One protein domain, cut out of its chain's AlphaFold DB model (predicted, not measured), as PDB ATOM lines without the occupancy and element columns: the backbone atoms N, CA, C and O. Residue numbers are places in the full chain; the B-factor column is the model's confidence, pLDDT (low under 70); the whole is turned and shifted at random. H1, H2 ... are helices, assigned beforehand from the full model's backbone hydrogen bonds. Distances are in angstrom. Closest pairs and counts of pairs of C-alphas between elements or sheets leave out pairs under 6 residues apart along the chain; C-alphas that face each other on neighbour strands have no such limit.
ATOM      1  N   ARG A 142       1.550  -2.389   0.541       50.88
ATOM      2  CA  ARG A 142       1.953  -3.797   0.676       50.88
ATOM      3  C   ARG A 142       0.832  -4.654   1.253       50.88
ATOM      4  O   ARG A 142       0.681  -5.790   0.818       50.88
ATOM      5  N   PHE A 143       0.017  -4.095   2.150       51.50
ATOM      6  CA  PHE A 143      -1.178  -4.754   2.661       51.50
ATOM      7  C   PHE A 143      -2.216  -4.911   1.567       51.50
ATOM      8  O   PHE A 143      -2.669  -6.019   1.421       51.50
ATOM      9  N   LYS A 144      -2.501  -3.931   0.700       55.97
ATOM     10  CA  LYS A 144      -3.498  -4.125  -0.373       55.97
ATOM     11  C   LYS A 144      -3.091  -5.143  -1.431       55.97
ATOM     12  O   LYS A 144      -3.950  -5.835  -1.955       55.97
ATOM     13  N   ALA A 145      -1.803  -5.242  -1.764       53.56
ATOM     14  CA  ALA A 145      -1.322  -6.248  -2.712       53.56
ATOM     15  C   ALA A 145      -1.309  -7.655  -2.090       53.56
ATOM     16  O   ALA A 145      -1.728  -8.611  -2.739       53.56
ATOM     17  N   TRP A 146      -0.899  -7.769  -0.821       54.28
ATOM     18  CA  TRP A 146      -1.017  -9.002  -0.041       54.28
ATOM     19  C   TRP A 146      -2.482  -9.354   0.242       54.28
ATOM     20  O   TRP A 146      -2.830 -10.514   0.211       54.28
ATOM     21  N   GLU A 147      -3.368  -8.382   0.437       56.72
ATOM     22  CA  GLU A 147      -4.800  -8.528   0.710       56.72
ATOM     23  C   GLU A 147      -5.555  -8.881  -0.570       56.72
ATOM     24  O   GLU A 147      -6.440  -9.709  -0.514       56.72
ATOM     25  N   LEU A 148      -5.175  -8.386  -1.750       57.16
ATOM     26  CA  LEU A 148      -5.785  -8.817  -3.013       57.16
ATOM     27  C   LEU A 148      -5.326 -10.228  -3.420       57.16
ATOM     28  O   LEU A 148      -6.144 -11.024  -3.876       57.16
ATOM     29  N   ALA A 149      -4.040 -10.547  -3.226       57.31
ATOM     30  CA  ALA A 149      -3.499 -11.885  -3.460       57.31
ATOM     31  C   ALA A 149      -4.052 -12.883  -2.431       57.31
ATOM     32  O   ALA A 149      -4.653 -13.876  -2.838       57.31
ATOM     33  N   SER A 150      -3.997 -12.552  -1.134       55.59
ATOM     34  CA  SER A 150      -4.614 -13.331  -0.059       55.59
ATOM     35  C   SER A 150      -6.114 -13.417  -0.213       55.59
ATOM     36  O   SER A 150      -6.579 -14.511  -0.064       55.59
ATOM     37  N   HIS A 151      -6.887 -12.400  -0.596       54.44
ATOM     38  CA  HIS A 151      -8.337 -12.575  -0.788       54.44
ATOM     39  C   HIS A 151      -8.657 -13.400  -2.045       54.44
ATOM     40  O   HIS A 151      -9.681 -14.072  -2.096       54.44
ATOM     41  N   SER A 152      -7.801 -13.395  -3.073       48.19
ATOM     42  CA  SER A 152      -8.006 -14.226  -4.269       48.19
ATOM     43  C   SER A 152      -7.622 -15.698  -4.054       48.19
ATOM     44  O   SER A 152      -8.323 -16.583  -4.556       48.19
ATOM     45  N   GLU A 153      -6.585 -15.964  -3.251       55.50
ATOM     46  CA  GLU A 153      -6.227 -17.301  -2.768       55.50
ATOM     47  C   GLU A 153      -7.166 -17.740  -1.639       55.50
ATOM     48  O   GLU A 153      -7.728 -18.807  -1.745       55.50
ATOM     49  N   GLU A 154      -7.508 -16.907  -0.661       48.88
ATOM     50  CA  GLU A 154      -8.479 -17.143   0.423       48.88
ATOM     51  C   GLU A 154      -9.887 -17.392  -0.109       48.88
ATOM     52  O   GLU A 154     -10.585 -18.210   0.457       48.88
ATOM     53  N   ILE A 155     -10.337 -16.812  -1.224       51.94
ATOM     54  CA  ILE A 155     -11.663 -17.155  -1.771       51.94
ATOM     55  C   ILE A 155     -11.642 -18.502  -2.522       51.94
ATOM     56  O   ILE A 155     -12.642 -19.219  -2.511       51.94
ATOM     57  N   GLN A 156     -10.538 -18.899  -3.168       51.38
ATOM     58  CA  GLN A 156     -10.411 -20.205  -3.852       51.38
ATOM     59  C   GLN A 156      -9.995 -21.334  -2.895       51.38
ATOM     60  O   GLN A 156     -10.418 -22.483  -3.043       51.38
ATOM     61  N   GLU A 157      -9.211 -20.986  -1.886       50.53
ATOM     62  CA  GLU A 157      -8.675 -21.837  -0.847       50.53
ATOM     63  C   GLU A 157      -9.664 -21.911   0.303       50.53
ATOM     64  O   GLU A 157      -9.988 -23.026   0.620       50.53
ATOM     65  N   ALA A 158     -10.371 -20.876   0.774       49.62
ATOM     66  CA  ALA A 158     -11.545 -21.075   1.652       49.62
ATOM     67  C   ALA A 158     -12.681 -21.835   0.944       49.62
ATOM     68  O   ALA A 158     -13.491 -22.493   1.585       49.62
ATOM     69  N   ARG A 159     -12.725 -21.878  -0.391       53.34
ATOM     70  CA  ARG A 159     -13.634 -22.799  -1.100       53.34
ATOM     71  C   ARG A 159     -13.147 -24.252  -1.147       53.34
ATOM     72  O   ARG A 159     -13.967 -25.142  -1.370       53.34
ATOM     73  N   LYS A 160     -11.858 -24.519  -0.909       51.06
ATOM     74  CA  LYS A 160     -11.254 -25.870  -0.863       51.06
ATOM     75  C   LYS A 160     -10.856 -26.339   0.551       51.06
ATOM     76  O   LYS A 160     -10.957 -27.527   0.833       51.06
ATOM     77  N   SER A 161     -10.501 -25.436   1.453       44.44
ATOM     78  CA  SER A 161     -10.000 -25.615   2.819       44.44
ATOM     79  C   SER A 161     -11.043 -25.261   3.880       44.44
ATOM     80  O   SER A 161     -10.978 -25.806   4.973       44.44
ATOM     81  N   PHE A 162     -12.089 -24.500   3.535       43.84
ATOM     82  CA  PHE A 162     -13.327 -24.426   4.325       43.84
ATOM     83  C   PHE A 162     -14.369 -25.457   3.861       43.84
ATOM     84  O   PHE A 162     -15.548 -25.406   4.215       43.84
ATOM     85  N   SER A 163     -13.941 -26.441   3.061       45.34
ATOM     86  CA  SER A 163     -14.755 -27.615   2.789       45.34
ATOM     87  C   SER A 163     -14.681 -28.570   3.994       45.34
ATOM     88  O   SER A 163     -13.715 -29.299   4.202       45.34
ATOM     89  N   LYS A 164     -15.757 -28.555   4.792       51.72
ATOM     90  CA  LYS A 164     -16.230 -29.621   5.700       51.72
ATOM     91  C   LYS A 164     -15.708 -29.767   7.138       51.72
ATOM     92  O   LYS A 164     -16.295 -30.604   7.811       51.72
ATOM     93  N   LYS A 165     -14.710 -29.040   7.662       48.19
ATOM     94  CA  LYS A 165     -14.180 -29.384   9.013       48.19
ATOM     95  C   LYS A 165     -14.468 -28.433  10.177       48.19
ATOM     96  O   LYS A 165     -14.625 -28.940  11.283       48.19
ATOM     97  N   ASP A 166     -14.662 -27.134   9.960       48.56
ATOM     98  CA  ASP A 166     -14.767 -26.204  11.104       48.56
ATOM     99  C   ASP A 166     -16.207 -25.773  11.450       48.56
ATOM    100  O   ASP A 166     -16.499 -25.465  12.601       48.56
ATOM    101  N   GLU A 167     -17.151 -25.883  10.508       51.00
ATOM    102  CA  GLU A 167     -18.602 -25.722  10.757       51.00
ATOM    103  C   GLU A 167     -19.244 -26.964  11.413       51.00
ATOM    104  O   GLU A 167     -20.354 -26.911  11.940       51.00
ATOM    105  N   GLU A 168     -18.558 -28.113  11.426       50.31
ATOM    106  CA  GLU A 168     -19.058 -29.315  12.107       50.31
ATOM    107  C   GLU A 168     -18.812 -29.312  13.622       50.31
ATOM    108  O   GLU A 168     -19.337 -30.184  14.316       50.31
ATOM    109  N   ASN A 169     -18.035 -28.361  14.149       55.94
ATOM    110  CA  ASN A 169     -17.434 -28.504  15.474       55.94
ATOM    111  C   ASN A 169     -18.288 -27.981  16.650       55.94
ATOM    112  O   ASN A 169     -17.894 -28.153  17.799       55.94
ATOM    113  N   ILE A 170     -19.465 -27.377  16.425       55.91
ATOM    114  CA  ILE A 170     -20.364 -26.959  17.533       55.91
ATOM    115  C   ILE A 170     -21.860 -27.178  17.225       55.91
ATOM    116  O   ILE A 170     -22.729 -26.579  17.848       55.91
ATOM    117  N   LEU A 171     -22.202 -28.060  16.285       58.50
ATOM    118  CA  LEU A 171     -23.573 -28.560  16.160       58.50
ATOM    119  C   LEU A 171     -23.586 -29.992  16.669       58.50
ATOM    120  O   LEU A 171     -23.061 -30.901  16.020       58.50
ATOM    121  N   SER A 172     -24.187 -30.194  17.843       77.12
ATOM    122  CA  SER A 172     -24.478 -31.531  18.356       77.12
ATOM    123  C   SER A 172     -25.160 -32.341  17.249       77.12
ATOM    124  O   SER A 172     -25.957 -31.802  16.482       77.12
ATOM    125  N   GLY A 173     -24.915 -33.653  17.159       83.62
ATOM    126  CA  GLY A 173     -25.624 -34.509  16.193       83.62
ATOM    127  C   GLY A 173     -27.158 -34.380  16.274       83.62
ATOM    128  O   GLY A 173     -27.859 -34.686  15.312       83.62
ATOM    129  N   ARG A 174     -27.680 -33.870  17.401       87.00
ATOM    130  CA  ARG A 174     -29.074 -33.461  17.587       87.00
ATOM    131  C   ARG A 174     -29.476 -32.248  16.737       87.00
ATOM    132  O   ARG A 174     -30.532 -32.295  16.116       87.00
ATOM    133  N   ASP A 175     -28.660 -31.202  16.697       90.56
ATOM    134  CA  ASP A 175     -28.966 -29.958  15.982       90.56
ATOM    135  C   ASP A 175     -28.950 -30.175  14.472       90.56
ATOM    136  O   ASP A 175     -29.813 -29.656  13.774       90.56
ATOM    137  N   LYS A 176     -28.048 -31.036  13.976       89.88
ATOM    138  CA  LYS A 176     -28.047 -31.462  12.567       89.88
ATOM    139  C   LYS A 176     -29.369 -32.144  12.183       89.88
ATOM    140  O   LYS A 176     -29.984 -31.763  11.192       89.88
ATOM    141  N   ARG A 177     -29.853 -33.090  13.003       91.88
ATOM    142  CA  ARG A 177     -31.151 -33.764  12.779       91.88
ATOM    143  C   ARG A 177     -32.328 -32.798  12.867       91.88
ATOM    144  O   ARG A 177     -33.275 -32.909  12.095       91.88
ATOM    145  N   LEU A 178     -32.277 -31.858  13.811       93.62
ATOM    146  CA  LEU A 178     -33.321 -30.854  13.972       93.62
ATOM    147  C   LEU A 178     -33.368 -29.909  12.767       93.62
ATOM    148  O   LEU A 178     -34.450 -29.644  12.252       93.62
ATOM    149  N   ALA A 179     -32.212 -29.440  12.295       91.38
ATOM    150  CA  ALA A 179     -32.107 -28.590  11.116       91.38
ATOM    151  C   ALA A 179     -32.652 -29.293   9.867       91.38
ATOM    152  O   ALA A 179     -33.429 -28.684   9.138       91.38
ATOM    153  N   GLU A 180     -32.323 -30.572   9.669       92.12
ATOM    154  CA  GLU A 180     -32.832 -31.387   8.558       92.12
ATOM    155  C   GLU A 180     -34.355 -31.598   8.635       92.12
ATOM    156  O   GLU A 180     -35.066 -31.443   7.642       92.12
ATOM    157  N   GLN A 181     -34.896 -31.891   9.823       93.50
ATOM    158  CA  GLN A 181     -36.343 -32.039  10.004       93.50
ATOM    159  C   GLN A 181     -37.084 -30.718   9.744       93.50
ATOM    160  O   GLN A 181     -38.140 -30.705   9.104       93.50
ATOM    161  N   VAL A 182     -36.529 -29.600  10.217       91.69
ATOM    162  CA  VAL A 182     -37.082 -28.258   9.994       91.69
ATOM    163  C   VAL A 182     -36.965 -27.856   8.524       91.69
ATOM    164  O   VAL A 182     -37.919 -27.293   7.986       91.69
ATOM    165  N   SER A 183     -35.854 -28.159   7.847       89.75
ATOM    166  CA  SER A 183     -35.689 -27.857   6.423       89.75
ATOM    167  C   SER A 183     -36.652 -28.675   5.564       89.75
ATOM    168  O   SER A 183     -37.352 -28.081   4.750       89.75
ATOM    169  N   ALA A 184     -36.794 -29.984   5.804       91.50
ATOM    170  CA  ALA A 184     -37.737 -30.841   5.077       91.50
ATOM    171  C   ALA A 184     -39.206 -30.409   5.270       91.50
ATOM    172  O   ALA A 184     -40.006 -30.400   4.327       91.50
ATOM    173  N   TYR A 185     -39.576 -30.006   6.492       93.25
ATOM    174  CA  TYR A 185     -40.902 -29.445   6.756       93.25
ATOM    175  C   TYR A 185     -41.103 -28.118   6.018       93.25
ATOM    176  O   TYR A 185     -42.121 -27.928   5.354       93.25
ATOM    177  N   ASN A 186     -40.128 -27.212   6.096       90.62
ATOM    178  CA  ASN A 186     -40.208 -25.915   5.434       90.62
ATOM    179  C   ASN A 186     -40.260 -26.052   3.909       90.62
ATOM    180  O   ASN A 186     -41.057 -25.368   3.292       90.62
ATOM    181  N   GLU A 187     -39.496 -26.950   3.297       87.19
ATOM    182  CA  GLU A 187     -39.471 -27.111   1.839       87.19
ATOM    183  C   GLU A 187     -40.805 -27.626   1.271       87.19
ATOM    184  O   GLU A 187     -41.219 -27.224   0.188       87.19
ATOM    185  N   SER A 188     -41.534 -28.456   2.027       89.06
ATOM    186  CA  SER A 188     -42.851 -28.960   1.607       89.06
ATOM    187  C   SER A 188     -44.033 -28.080   2.032       89.06
ATOM    188  O   SER A 188     -45.088 -28.117   1.397       89.06
ATOM    189  N   LYS A 189     -43.906 -27.317   3.127       87.94
ATOM    190  CA  LYS A 189     -45.004 -26.522   3.710       87.94
ATOM    191  C   LYS A 189     -44.852 -25.018   3.537       87.94
ATOM    192  O   LYS A 189     -45.803 -24.287   3.815       87.94
ATOM    193  N   ARG A 190     -43.695 -24.535   3.091       87.81
ATOM    194  CA  ARG A 190     -43.415 -23.114   2.896       87.81
ATOM    195  C   ARG A 190     -42.992 -22.871   1.456       87.81
ATOM    196  O   ARG A 190     -42.116 -23.543   0.939       87.81
ATOM    197  N   SER A 191     -43.627 -21.894   0.816       81.25
ATOM    198  CA  SER A 191     -43.443 -21.646  -0.613       81.25
ATOM    199  C   SER A 191     -42.080 -21.047  -0.966       81.25
ATOM    200  O   SER A 191     -41.520 -21.464  -1.963       81.25
ATOM    201  N   GLU A 192     -41.512 -20.132  -0.174       87.31
ATOM    202  CA  GLU A 192     -40.127 -19.629  -0.301       87.31
ATOM    203  C   GLU A 192     -39.669 -19.092   1.081       87.31
ATOM    204  O   GLU A 192     -40.501 -18.692   1.911       87.31
ATOM    205  N   SER A 193     -38.361 -19.071   1.373       91.56
ATOM    206  CA  SER A 193     -37.845 -18.422   2.594       91.56
ATOM    207  C   SER A 193     -37.955 -16.900   2.481       91.56
ATOM    208  O   SER A 193     -37.721 -16.334   1.419       91.56
ATOM    209  N   LEU A 194     -38.249 -16.193   3.580       88.50
ATOM    210  CA  LEU A 194     -38.339 -14.722   3.579       88.50
ATOM    211  C   LEU A 194     -37.033 -14.060   3.112       88.50
ATOM    212  O   LEU A 194     -37.060 -13.064   2.388       88.50
ATOM    213  N   MET A 195     -35.897 -14.637   3.508       93.00
ATOM    214  CA  MET A 195     -34.574 -14.170   3.090       93.00
ATOM    215  C   MET A 195     -34.382 -14.354   1.585       93.00
ATOM    216  O   MET A 195     -33.904 -13.445   0.905       93.00
ATOM    217  N   ASP A 196     -34.839 -15.485   1.051       91.25
ATOM    218  CA  ASP A 196     -34.777 -15.775  -0.380       91.25
ATOM    219  C   ASP A 196     -35.693 -14.841  -1.167       91.25
ATOM    220  O   ASP A 196     -35.267 -14.296  -2.183       91.25
ATOM    221  N   ILE A 197     -36.893 -14.551  -0.654       93.50
ATOM    222  CA  ILE A 197     -37.808 -13.555  -1.227       93.50
ATOM    223  C   ILE A 197     -37.135 -12.181  -1.268       93.50
ATOM    224  O   ILE A 197     -37.210 -11.487  -2.284       93.50
ATOM    225  N   HIS A 198     -36.457 -11.769  -0.193       96.12
ATOM    226  CA  HIS A 198     -35.786 -10.472  -0.144       96.12
ATOM    227  C   HIS A 198     -34.630 -10.391  -1.148       96.12
ATOM    228  O   HIS A 198     -34.552  -9.446  -1.936       96.12
ATOM    229  N   HIS A 199     -33.771 -11.411  -1.186       94.25
ATOM    230  CA  HIS A 199     -32.675 -11.487  -2.150       94.25
ATOM    231  C   HIS A 199     -33.181 -11.545  -3.593       94.25
ATOM    232  O   HIS A 199     -32.652 -10.850  -4.461       94.25
ATOM    233  N   LYS A 200     -34.235 -12.321  -3.855       93.44
ATOM    234  CA  LYS A 200     -34.911 -12.396  -5.154       93.44
ATOM    235  C   LYS A 200     -35.500 -11.044  -5.544       93.44
ATOM    236  O   LYS A 200     -35.312 -10.612  -6.673       93.44
ATOM    237  N   LYS A 201     -36.115 -10.312  -4.610       94.94
ATOM    238  CA  LYS A 201     -36.646  -8.963  -4.852       94.94
ATOM    239  C   LYS A 201     -35.543  -7.953  -5.165       94.94
ATOM    240  O   LYS A 201     -35.715  -7.158  -6.081       94.94
ATOM    241  N   LEU A 202     -34.412  -7.988  -4.456       91.62
ATOM    242  CA  LEU A 202     -33.260  -7.130  -4.759       91.62
ATOM    243  C   LEU A 202     -32.682  -7.428  -6.149       91.62
ATOM    244  O   LEU A 202     -32.426  -6.504  -6.917       91.62
ATOM    245  N   LYS A 203     -32.530  -8.711  -6.495       91.69
ATOM    246  CA  LYS A 203     -32.045  -9.140  -7.815       91.69
ATOM    247  C   LYS A 203     -33.014  -8.763  -8.934       91.69
ATOM    248  O   LYS A 203     -32.573  -8.237  -9.949       91.69
ATOM    249  N   ASN A 204     -34.314  -8.977  -8.735       90.19
ATOM    250  CA  ASN A 204     -35.342  -8.617  -9.708       90.19
ATOM    251  C   ASN A 204     -35.396  -7.108  -9.922       90.19
ATOM    252  O   ASN A 204     -35.402  -6.696 -11.068       90.19
ATOM    253  N   LYS A 205     -35.331  -6.290  -8.863       89.31
ATOM    254  CA  LYS A 205     -35.236  -4.826  -8.993       89.31
ATOM    255  C   LYS A 205     -34.008  -4.408  -9.800       89.31
ATOM    256  O   LYS A 205     -34.131  -3.667 -10.763       89.31
ATOM    257  N   ALA A 206     -32.837  -4.960  -9.477       87.69
ATOM    258  CA  ALA A 206     -31.606  -4.657 -10.204       87.69
ATOM    259  C   ALA A 206     -31.634  -5.119 -11.675       87.69
ATOM    260  O   ALA A 206     -30.955  -4.531 -12.513       87.69
ATOM    261  N   ALA A 207     -32.368  -6.188 -11.993       84.38
ATOM    262  CA  ALA A 207     -32.573  -6.647 -13.364       84.38
ATOM    263  C   ALA A 207     -33.644  -5.820 -14.089       84.38
ATOM    264  O   ALA A 207     -33.483  -5.515 -15.266       84.38
ATOM    265  N   GLU A 208     -34.710  -5.428 -13.401       81.44
ATOM    266  CA  GLU A 208     -35.789  -4.587 -13.913       81.44
ATOM    267  C   GLU A 208     -35.266  -3.191 -14.263       81.44
ATOM    268  O   GLU A 208     -35.528  -2.707 -15.356       81.44
ATOM    269  N   ASP A 209     -34.420  -2.598 -13.419       72.81
ATOM    270  CA  ASP A 209     -33.783  -1.301 -13.687       72.81
ATOM    271  C   ASP A 209     -32.824  -1.344 -14.891       72.81
ATOM    272  O   ASP A 209     -32.573  -0.321 -15.521       72.81
ATOM    273  N   LYS A 210     -32.300  -2.526 -15.245       74.12
ATOM    274  CA  LYS A 210     -31.460  -2.728 -16.440       74.12
ATOM    275  C   LYS A 210     -32.264  -3.022 -17.705       74.12
ATOM    276  O   LYS A 210     -31.779  -2.743 -18.796       74.12
ATOM    277  N   ASN A 211     -33.442  -3.635 -17.565       69.44
ATOM    278  CA  ASN A 211     -34.316  -4.003 -18.683       69.44
ATOM    279  C   ASN A 211     -35.395  -2.951 -18.970       69.44
ATOM    280  O   ASN A 211     -36.034  -3.016 -20.017       69.44
ATOM    281  N   LYS A 212     -35.607  -1.983 -18.072       72.50
ATOM    282  CA  LYS A 212     -36.437  -0.814 -18.348       72.50
ATOM    283  C   LYS A 212     -35.818  -0.030 -19.496       72.50
ATOM    284  O   LYS A 212     -34.652   0.362 -19.452       72.50
TER     285      LYS A 212
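AT A GLANCE: This is residues 142 to 212 of the 293 residues of the protein "GPALPP motifs-containing protein 1" of Neotoma lepida (UniProt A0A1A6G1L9). Three separate helices, H1, H2 and H3, are strung one after another round a wide, flat, open C whose middle is empty, and no helix packs on another. H1 makes one arm, the long link of residues 162 to 172 leads to H2 on the far side, and after a tight turn H3 makes the other arm. The printed part has 71 residues, with three named helices in the order H1, H2, H3 and no named strand; the class is all helix. It is extended, with a radius of gyration of the C-alphas of 18.9 A and spans of 52 by 48 by 15 A.

HOW THE PARTS SIT: Begin at H1, residues 142 to 161, which has a kink of 36 degrees near residue 155. It is apart from H2, residues 173 to 189, and from H3, residues 194 to 211. H2 and H3 are also apart. Look at residues 142 to 153, 155 to 161 and 180 to 212: these stand free. In H1 and H2 every O i to N i+4 pair is within hydrogen-bond range; in H3, 13 of 14 are.

IN THESE COORDINATES: Find C-alpha 142 at (1.953, -3.797, 0.676); from there H1 runs 25.0 A to C-alpha 161. H2 begins at C-alpha 173, at (-25.624, -34.509, 16.193), and measures 24.4 A. H3 measures 25.0 A and ends at C-alpha 211, at (-34.316, -4.003, -18.683).

THE WHOLE: The two C-alphas farthest apart, those of Arg 142 and Lys 189, are 52.3 A apart. The printed part has no cut. The link from H1 to H2 is long, with 11 residues, and that from H2 to H3 is tight, with 4. In the B-factor column, the model's pLDDT is under 70 at residues 142 to 171 and residue 211; its mean over the printed part is 72.8.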